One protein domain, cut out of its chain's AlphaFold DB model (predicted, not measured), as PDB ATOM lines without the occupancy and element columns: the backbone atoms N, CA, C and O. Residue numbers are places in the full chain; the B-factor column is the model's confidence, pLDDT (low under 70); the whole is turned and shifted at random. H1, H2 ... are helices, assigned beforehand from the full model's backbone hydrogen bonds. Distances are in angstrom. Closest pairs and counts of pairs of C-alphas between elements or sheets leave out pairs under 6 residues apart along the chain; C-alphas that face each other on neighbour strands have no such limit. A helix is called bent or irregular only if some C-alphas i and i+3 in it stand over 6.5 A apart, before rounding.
ATOM      1  N   TYR A 406      46.045 -17.475  30.009       73.31
ATOM      2  CA  TYR A 406      46.963 -16.395  29.627       73.31
ATOM      3  C   TYR A 406      48.319 -16.452  30.359       73.31
ATOM      4  O   TYR A 406      49.377 -16.293  29.744       73.31
ATOM      5  N   LYS A 407      48.323 -16.712  31.678       72.38
ATOM      6  CA  LYS A 407      49.569 -16.834  32.463       72.38
ATOM      7  C   LYS A 407      50.355 -18.092  32.086       72.38
ATOM      8  O   LYS A 407      51.588 -18.062  32.062       72.38
ATOM      9  N   LEU A 408      49.644 -19.175  31.769       76.88
ATOM     10  CA  LEU A 408      50.242 -20.411  31.273       76.88
ATOM     11  C   LEU A 408      50.898 -20.178  29.908       76.88
ATOM     12  O   LEU A 408      52.056 -20.546  29.728       76.88
ATOM     13  N   GLN A 409      50.222 -19.474  28.995       77.69
ATOM     14  CA  GLN A 409      50.770 -19.160  27.675       77.69
ATOM     15  C   GLN A 409      52.070 -18.358  27.763       77.69
ATOM     16  O   GLN A 409      53.057 -18.721  27.133       77.69
ATOM     17  N   ARG A 410      52.109 -17.327  28.615       76.25
ATOM     18  CA  ARG A 410      53.314 -16.513  28.836       76.25
ATOM     19  C   ARG A 410      54.488 -17.328  29.393       76.25
ATOM     20  O   ARG A 410      55.635 -17.078  29.032       76.25
ATOM     21  N   SER A 411      54.201 -18.304  30.255       73.94
ATOM     22  CA  SER A 411      55.212 -19.202  30.827       73.94
ATOM     23  C   SER A 411      55.752 -20.171  29.772       73.94
ATOM     24  O   SER A 411      56.962 -20.344  29.664       73.94
ATOM     25  N   ILE A 412      54.872 -20.715  28.927       78.25
ATOM     26  CA  ILE A 412      55.240 -21.567  27.788       78.25
ATOM     27  C   ILE A 412      56.122 -20.803  26.798       78.25
ATOM     28  O   ILE A 412      57.139 -21.335  26.370       78.25
ATOM     29  N   THR A 413      55.803 -19.544  26.475       78.75
ATOM     30  CA  THR A 413      56.639 -18.720  25.582       78.75
ATOM     31  C   THR A 413      58.037 -18.484  26.158       78.75
ATOM     32  O   THR A 413      59.014 -18.487  25.414       78.75
ATOM     33  N   LYS A 414      58.152 -18.322  27.483       76.31
ATOM     34  CA  LYS A 414      59.445 -18.175  28.166       76.31
ATOM     35  C   LYS A 414      60.275 -19.462  28.082       76.31
ATOM     36  O   LYS A 414      61.467 -19.395  27.807       76.31
ATOM     37  N   VAL A 415      59.632 -20.618  28.253       73.00
ATOM     38  CA  VAL A 415      60.278 -21.936  28.156       73.00
ATOM     39  C   VAL A 415      60.648 -22.282  26.706       73.00
ATOM     40  O   VAL A 415      61.735 -22.797  26.472       73.00
ATOM     41  N   ASP A 416      59.811 -21.952  25.717       73.69
ATOM     42  CA  ASP A 416      60.111 -22.184  24.293       73.69
ATOM     43  C   ASP A 416      61.262 -21.285  23.795       73.69
ATOM     44  O   ASP A 416      62.068 -21.708  22.967       73.69
ATOM     45  N   ALA A 417      61.406 -20.076  24.355       73.19
ATOM     46  CA  ALA A 417      62.564 -19.216  24.109       73.19
ATOM     47  C   ALA A 417      63.869 -19.827  24.653       73.19
ATOM     48  O   ALA A 417      64.871 -19.827  23.942       73.19
ATOM     49  N   GLN A 418      63.840 -20.410  25.858       70.44
ATOM     50  CA  GLN A 418      64.987 -21.102  26.471       70.44
ATOM     51  C   GLN A 418      65.316 -22.435  25.773       70.44
ATOM     52  O   GLN A 418      66.474 -22.826  25.658       70.44
ATOM     53  N   LEU A 419      64.310 -23.126  25.233       67.38
ATOM     54  CA  LEU A 419      64.484 -24.367  24.468       67.38
ATOM     55  C   LEU A 419      65.217 -24.173  23.137       67.38
ATOM     56  O   LEU A 419      65.798 -25.138  22.635       67.38
ATOM     57  N   ASN A 420      65.222 -22.963  22.564       65.62
ATOM     58  CA  ASN A 420      65.996 -22.681  21.353       65.62
ATOM     59  C   ASN A 420      67.507 -22.885  21.577       65.62
ATOM     60  O   ASN A 420      68.191 -23.291  20.642       65.62
ATOM     61  N   GLU A 421      68.007 -22.695  22.803       63.53
ATOM     62  CA  GLU A 421      69.426 -22.878  23.153       63.53
ATOM     63  C   GLU A 421      69.817 -24.361  23.310       63.53
ATOM     64  O   GLU A 421      70.960 -24.735  23.063       63.53
ATOM     65  N   ILE A 422      68.859 -25.232  23.656       62.62
ATOM     66  CA  ILE A 422      69.099 -26.642  24.031       62.62
ATOM     67  C   ILE A 422      68.685 -27.619  22.910       62.62
ATOM     68  O   ILE A 422      69.017 -28.806  22.938       62.62
ATOM     69  N   SER A 423      67.981 -27.142  21.874       57.62
ATOM     70  CA  SER A 423      67.362 -28.010  20.856       57.62
ATOM     71  C   SER A 423      68.340 -28.857  20.024       57.62
ATOM     72  O   SER A 423      67.918 -29.851  19.433       57.62
ATOM     73  N   ASN A 424      69.635 -28.521  20.039       59.09
ATOM     74  CA  ASN A 424      70.692 -29.275  19.358       59.09
ATOM     75  C   ASN A 424      71.125 -30.551  20.111       59.09
ATOM     76  O   ASN A 424      71.786 -31.399  19.521       59.09
ATOM     77  N   VAL A 425      70.763 -30.698  21.393       59.62
ATOM     78  CA  VAL A 425      71.262 -31.778  22.269       59.62
ATOM     79  C   VAL A 425      70.347 -33.008  22.267       59.62
ATOM     80  O   VAL A 425      70.823 -34.132  22.396       59.62
ATOM     81  N   ILE A 426      69.029 -32.828  22.100       65.88
ATOM     82  CA  ILE A 426      68.054 -33.932  22.152       65.88
ATOM     83  C   ILE A 426      67.060 -33.813  20.987       65.88
ATOM     84  O   ILE A 426      66.095 -33.037  21.060       65.88
ATOM     85  N   PRO A 427      67.246 -34.593  19.905       64.19
ATOM     86  CA  PRO A 427      66.334 -34.593  18.772       64.19
ATOM     87  C   PRO A 427      64.907 -34.947  19.204       64.19
ATOM     88  O   PRO A 427      64.654 -35.968  19.834       64.19
ATOM     89  N   GLY A 428      63.940 -34.099  18.850       64.94
ATOM     90  CA  GLY A 428      62.517 -34.363  19.094       64.94
ATOM     91  C   GLY A 428      61.963 -33.870  20.436       64.94
ATOM     92  O   GLY A 428      60.740 -33.771  20.550       64.94
ATOM     93  N   ILE A 429      62.801 -33.445  21.393       72.88
ATOM     94  CA  ILE A 429      62.330 -32.942  22.699       72.88
ATOM     95  C   ILE A 429      61.395 -31.736  22.549       72.88
ATOM     96  O   ILE A 429      60.347 -31.664  23.188       72.88
ATOM     97  N   ARG A 430      61.695 -30.850  21.594       71.75
ATOM     98  CA  ARG A 430      60.861 -29.687  21.268       71.75
ATOM     99  C   ARG A 430      59.473 -30.086  20.769       71.75
ATOM    100  O   ARG A 430      58.483 -29.467  21.141       71.75
ATOM    101  N   ARG A 431      59.382 -31.130  19.935       72.25
ATOM    102  CA  ARG A 431      58.096 -31.622  19.412       72.25
ATOM    103  C   ARG A 431      57.246 -32.232  20.527       72.25
ATOM    104  O   ARG A 431      56.048 -31.968  20.571       72.25
ATOM    105  N   SER A 432      57.859 -33.003  21.424       71.94
ATOM    106  CA  SER A 432      57.171 -33.593  22.577       71.94
ATOM    107  C   SER A 432      56.680 -32.525  23.554       71.94
ATOM    108  O   SER A 432      55.511 -32.537  23.932       71.94
ATOM    109  N   LEU A 433      57.527 -31.547  23.887       74.44
ATOM    110  CA  LEU A 433      57.156 -30.449  24.782       74.44
ATOM    111  C   LEU A 433      56.078 -29.551  24.179       74.44
ATOM    112  O   LEU A 433      55.129 -29.207  24.874       74.44
ATOM    113  N   LYS A 434      56.138 -29.258  22.875       76.44
ATOM    114  CA  LYS A 434      55.084 -28.502  22.190       76.44
ATOM    115  C   LYS A 434      53.721 -29.194  22.284       76.44
ATOM    116  O   LYS A 434      52.749 -28.549  22.650       76.44
ATOM    117  N   LYS A 435      53.654 -30.516  22.064       76.50
ATOM    118  CA  LYS A 435      52.406 -31.284  22.243       76.50
ATOM    119  C   LYS A 435      51.860 -31.189  23.674       76.50
ATOM    120  O   LYS A 435      50.654 -31.044  23.857       76.50
ATOM    121  N   ILE A 436      52.737 -31.257  24.678       73.25
ATOM    122  CA  ILE A 436      52.361 -31.143  26.096       73.25
ATOM    123  C   ILE A 436      51.855 -29.731  26.412       73.25
ATOM    124  O   ILE A 436      50.829 -29.573  27.079       73.25
ATOM    125  N   PHE A 437      52.540 -28.703  25.912       78.69
ATOM    126  CA  PHE A 437      52.166 -27.304  26.092       78.69
ATOM    127  C   PHE A 437      50.828 -26.973  25.428       78.69
ATOM    128  O   PHE A 437      49.966 -26.385  26.080       78.69
ATOM    129  N   ASP A 438      50.611 -27.418  24.190       75.44
ATOM    130  CA  ASP A 438      49.363 -27.206  23.451       75.44
ATOM    131  C   ASP A 438      48.172 -27.895  24.148       75.44
ATOM    132  O   ASP A 438      47.103 -27.297  24.330       75.44
ATOM    133  N   GLY A 439      48.365 -29.132  24.623       73.50
ATOM    134  CA  GLY A 439      47.356 -29.855  25.402       73.50
ATOM    135  C   GLY A 439      47.035 -29.169  26.735       73.50
ATOM    136  O   GLY A 439      45.865 -29.003  27.084       73.50
ATOM    137  N   SER A 440      48.060 -28.689  27.443       75.25
ATOM    138  CA  SER A 440      47.901 -27.957  28.708       75.25
ATOM    139  C   SER A 440      47.174 -26.620  28.512       75.25
ATOM    140  O   SER A 440      46.317 -26.254  29.317       75.25
ATOM    141  N   LEU A 441      47.456 -25.910  27.416       78.62
ATOM    142  CA  LEU A 441      46.760 -24.681  27.027       78.62
ATOM    143  C   LEU A 441      45.289 -24.924  26.701       78.62
ATOM    144  O   LEU A 441      44.437 -24.126  27.091       78.62
ATOM    145  N   THR A 442      44.978 -26.025  26.017       77.12
ATOM    146  CA  THR A 442      43.593 -26.379  25.682       77.12
ATOM    147  C   THR A 442      42.797 -26.675  26.953       77.12
ATOM    148  O   THR A 442      41.703 -26.146  27.133       77.12
ATOM    149  N   GLN A 443      43.380 -27.430  27.889       74.31
ATOM    150  CA  GLN A 443      42.764 -27.705  29.190       74.31
ATOM    151  C   GLN A 443      42.544 -26.433  30.020       74.31
ATOM    152  O   GLN A 443      41.482 -26.263  30.619       74.31
ATOM    153  N   ALA A 444      43.506 -25.506  30.020       76.19
ATOM    154  CA  ALA A 444      43.357 -24.234  30.721       76.19
ATOM    155  C   ALA A 444      42.218 -23.373  30.138       76.19
ATOM    156  O   ALA A 444      41.419 -22.833  30.899       76.19
ATOM    157  N   HIS A 445      42.084 -23.299  28.808       78.81
ATOM    158  CA  HIS A 445      40.976 -22.578  28.167       78.81
ATOM    159  C   HIS A 445      39.611 -23.213  28.459       78.81
ATOM    160  O   HIS A 445      38.650 -22.493  28.729       78.81
ATOM    161  N   ILE A 446      39.523 -24.548  28.446       78.25
ATOM    162  CA  ILE A 446      38.294 -25.273  28.804       78.25
ATOM    163  C   ILE A 446      37.896 -24.949  30.246       78.25
ATOM    164  O   ILE A 446      36.734 -24.645  30.514       78.25
ATOM    165  N   LYS A 447      38.860 -24.960  31.170       79.00
ATOM    166  CA  LYS A 447      38.627 -24.621  32.575       79.00
ATOM    167  C   LYS A 447      38.139 -23.179  32.748       79.00
ATOM    168  O   LYS A 447      37.162 -22.958  33.459       79.00
ATOM    169  N   ASP A 448      38.771 -22.215  32.076       80.62
ATOM    170  CA  ASP A 448      38.367 -20.803  32.132       80.62
ATOM    171  C   ASP A 448      36.936 -20.610  31.577       80.62
ATOM    172  O   ASP A 448      36.128 -19.881  32.160       80.62
ATOM    173  N   GLN A 449      36.568 -21.322  30.503       80.69
ATOM    174  CA  GLN A 449      35.203 -21.315  29.958       80.69
ATOM    175  C   GLN A 449      34.174 -21.934  30.914       80.69
ATOM    176  O   GLN A 449      33.094 -21.367  31.101       80.69
ATOM    177  N   GLN A 450      34.502 -23.069  31.538       79.19
ATOM    178  CA  GLN A 450      33.637 -23.720  32.525       79.19
ATOM    179  C   GLN A 450      33.397 -22.816  33.735       79.19
ATOM    180  O   GLN A 450      32.255 -22.664  34.171       79.19
ATOM    181  N   GLN A 451      34.445 -22.161  34.234       78.56
ATOM    182  CA  GLN A 451      34.346 -21.236  35.358       78.56
ATOM    183  C   GLN A 451      33.429 -20.047  35.029       78.56
ATOM    184  O   GLN A 451      32.507 -19.745  35.788       78.56
ATOM    185  N   ALA A 452      33.592 -19.443  33.847       80.44
ATOM    186  CA  ALA A 452      32.720 -18.364  33.386       80.44
ATOM    187  C   ALA A 452      31.253 -18.814  33.218       80.44
ATOM    188  O   ALA A 452      30.322 -18.043  33.462       80.44
ATOM    189  N   GLN A 453      31.020 -20.065  32.807       80.06
ATOM    190  CA  GLN A 453      29.673 -20.627  32.698       80.06
ATOM    191  C   GLN A 453      29.037 -20.861  34.076       80.06
ATOM    192  O   GLN A 453      27.858 -20.549  34.257       80.06
ATOM    193  N   ILE A 454      29.809 -21.349  35.050       81.44
ATOM    194  CA  ILE A 454      29.365 -21.527  36.440       81.44
ATOM    195  C   ILE A 454      28.954 -20.179  37.042       81.44
ATOM    196  O   ILE A 454      27.853 -20.065  37.581       81.44
ATOM    197  N   GLU A 455      29.768 -19.137  36.878       84.19
ATOM    198  CA  GLU A 455      29.469 -17.790  37.382       84.19
ATOM    199  C   GLU A 455      28.210 -17.190  36.731       84.19
ATOM    200  O   GLU A 455      27.353 -16.606  37.404       84.19
ATOM    201  N   ARG A 456      28.014 -17.395  35.420       84.94
ATOM    202  CA  ARG A 456      26.773 -16.993  34.729       84.94
ATOM    203  C   ARG A 456      25.542 -17.718  35.272       84.94
ATOM    204  O   ARG A 456      24.487 -17.107  35.426       84.94
ATOM    205  N   LEU A 457      25.650 -19.014  35.562       79.75
ATOM    206  CA  LEU A 457      24.539 -19.792  36.114       79.75
ATOM    207  C   LEU A 457      24.209 -19.374  37.550       79.75
ATOM    208  O   LEU A 457      23.030 -19.252  37.886       79.75
ATOM    209  N   GLN A 458      25.224 -19.103  38.372       81.81
ATOM    210  CA  GLN A 458      25.054 -18.605  39.739       81.81
ATOM    211  C   GLN A 458      24.358 -17.241  39.752       81.81
ATOM    212  O   GLN A 458      23.313 -17.096  40.387       81.81
ATOM    213  N   THR A 459      24.837 -16.286  38.953       85.81
ATOM    214  CA  THR A 459      24.221 -14.951  38.840       85.81
ATOM    215  C   THR A 459      22.789 -15.001  38.292       85.81
ATOM    216  O   THR A 459      21.917 -14.254  38.745       85.81
ATOM    217  N   LEU A 460      22.485 -15.907  37.354       82.25
ATOM    218  CA  LEU A 460      21.113 -16.142  36.886       82.25
ATOM    219  C   LEU A 460      20.211 -16.719  37.986       82.25
ATOM    220  O   LEU A 460      19.047 -16.319  38.093       82.25
ATOM    221  N   ASN A 461      20.723 -17.639  38.805       79.69
ATOM    222  CA  ASN A 461      19.979 -18.215  39.927       79.69
ATOM    223  C   ASN A 461      19.710 -17.184  41.030       79.69
ATOM    224  O   ASN A 461      18.597 -17.108  41.556       79.69
ATOM    225  N   GLU A 462      20.691 -16.343  41.344       82.88
ATOM    226  CA  GLU A 462      20.541 -15.219  42.272       82.88
ATOM    227  C   GLU A 462      19.477 -14.230  41.784       82.88
ATOM    228  O   GLU A 462      18.568 -13.873  42.533       82.88
ATOM    229  N   ARG A 463      19.481 -13.875  40.493       79.62
ATOM    230  CA  ARG A 463      18.437 -13.020  39.900       79.62
ATOM    231  C   ARG A 463      17.046 -13.663  39.952       79.62
ATOM    232  O   ARG A 463      16.079 -12.995  40.318       79.62
ATOM    233  N   LYS A 464      16.925 -14.960  39.637       77.38
ATOM    234  CA  LYS A 464      15.648 -15.699  39.715       77.38
ATOM    235  C   LYS A 464      15.124 -15.806  41.150       77.38
ATOM    236  O   LYS A 464      13.922 -15.668  41.380       77.38
ATOM    237  N   SER A 465      16.007 -16.047  42.117       73.25
ATOM    238  CA  SER A 465      15.643 -16.121  43.537       73.25
ATOM    239  C   SER A 465      15.244 -14.753  44.106       73.25
ATOM    240  O   SER A 465      14.266 -14.678  44.850       73.25
ATOM    241  N   ALA A 466      15.902 -13.669  43.684       73.62
ATOM    242  CA  ALA A 466      15.513 -12.302  44.022       73.62
ATOM    243  C   ALA A 466      14.133 -11.931  43.444       73.62
ATOM    244  O   ALA A 466      13.285 -11.410  44.165       73.62
ATOM    245  N   GLN A 467      13.845 -12.285  42.186       71.94
ATOM    246  CA  GLN A 467      12.524 -12.064  41.578       71.94
ATOM    247  C   GLN A 467      11.403 -12.868  42.261       71.94
ATOM    248  O   GLN A 467      10.284 -12.373  42.388       71.94
TER     249      GLN A 467
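This is residues 406 to 467 of the 472 residues of the protein "HTH CENPB-type domain-containing protein" of Talaromyces stipitatus (strain ATCC 10500 / CBS 375.48 / QM 6759 / NRRL 1006) (UniProt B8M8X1). Look for a long helical hairpin with unequal arms: the shorter helix H1 runs side by side with the first part of the long helix H2, and the rest of H2, residues 449 to 467, sticks out free past the pair. H1 comes first along the printed part, a small loop turns the backbone round, and H2 runs back beside H1 and on, making the longest axis. The printed part has 62 residues, with two named helices, H1 then H2, and no named strand; the class is all helix. It is extended, with a radius of gyration of the C-alphas of 19.0 A, and its C-alphas span 65 by 16 by 6 A, a rod.

Begin at H1, residues 406 to 422, and compare it with H2, residues 429 to 467: the two form a helical hairpin. They touch, and H2 does so with residues 430 to 444 alone. Find the closest C-alphas of the two helices at Ile 412 and Phe 437, 6.7 A apart. Their lines stand at a shallow tilt of 5 degrees, and they run opposite ways. In H2 every O i to N i+4 pair is within hydrogen-bond range; in H1 11 of 13 are.

Find C-alpha 406 at (46.963, -16.395, 29.627); from there H1 runs 25.0 A to C-alpha 422 at (69.099, -26.642, 24.031). H2 begins at Ile 429 and runs 57.2 A, first to last C-alpha, to Gln 467, whose C-alpha is at (12.524, -12.064, 41.578). Neither helix is bent.

The two C-alphas farthest apart, those of Val 425 and Gln 467, are 64.9 A apart. The link from H1 to H2, six residues, is short, and residues 423 to 428 stand free. The printed part has no cut. In the B-factor column the mean pLDDT of the printed part is 74.8; look at residues 419 to 428 for the model's low confidence, under 70.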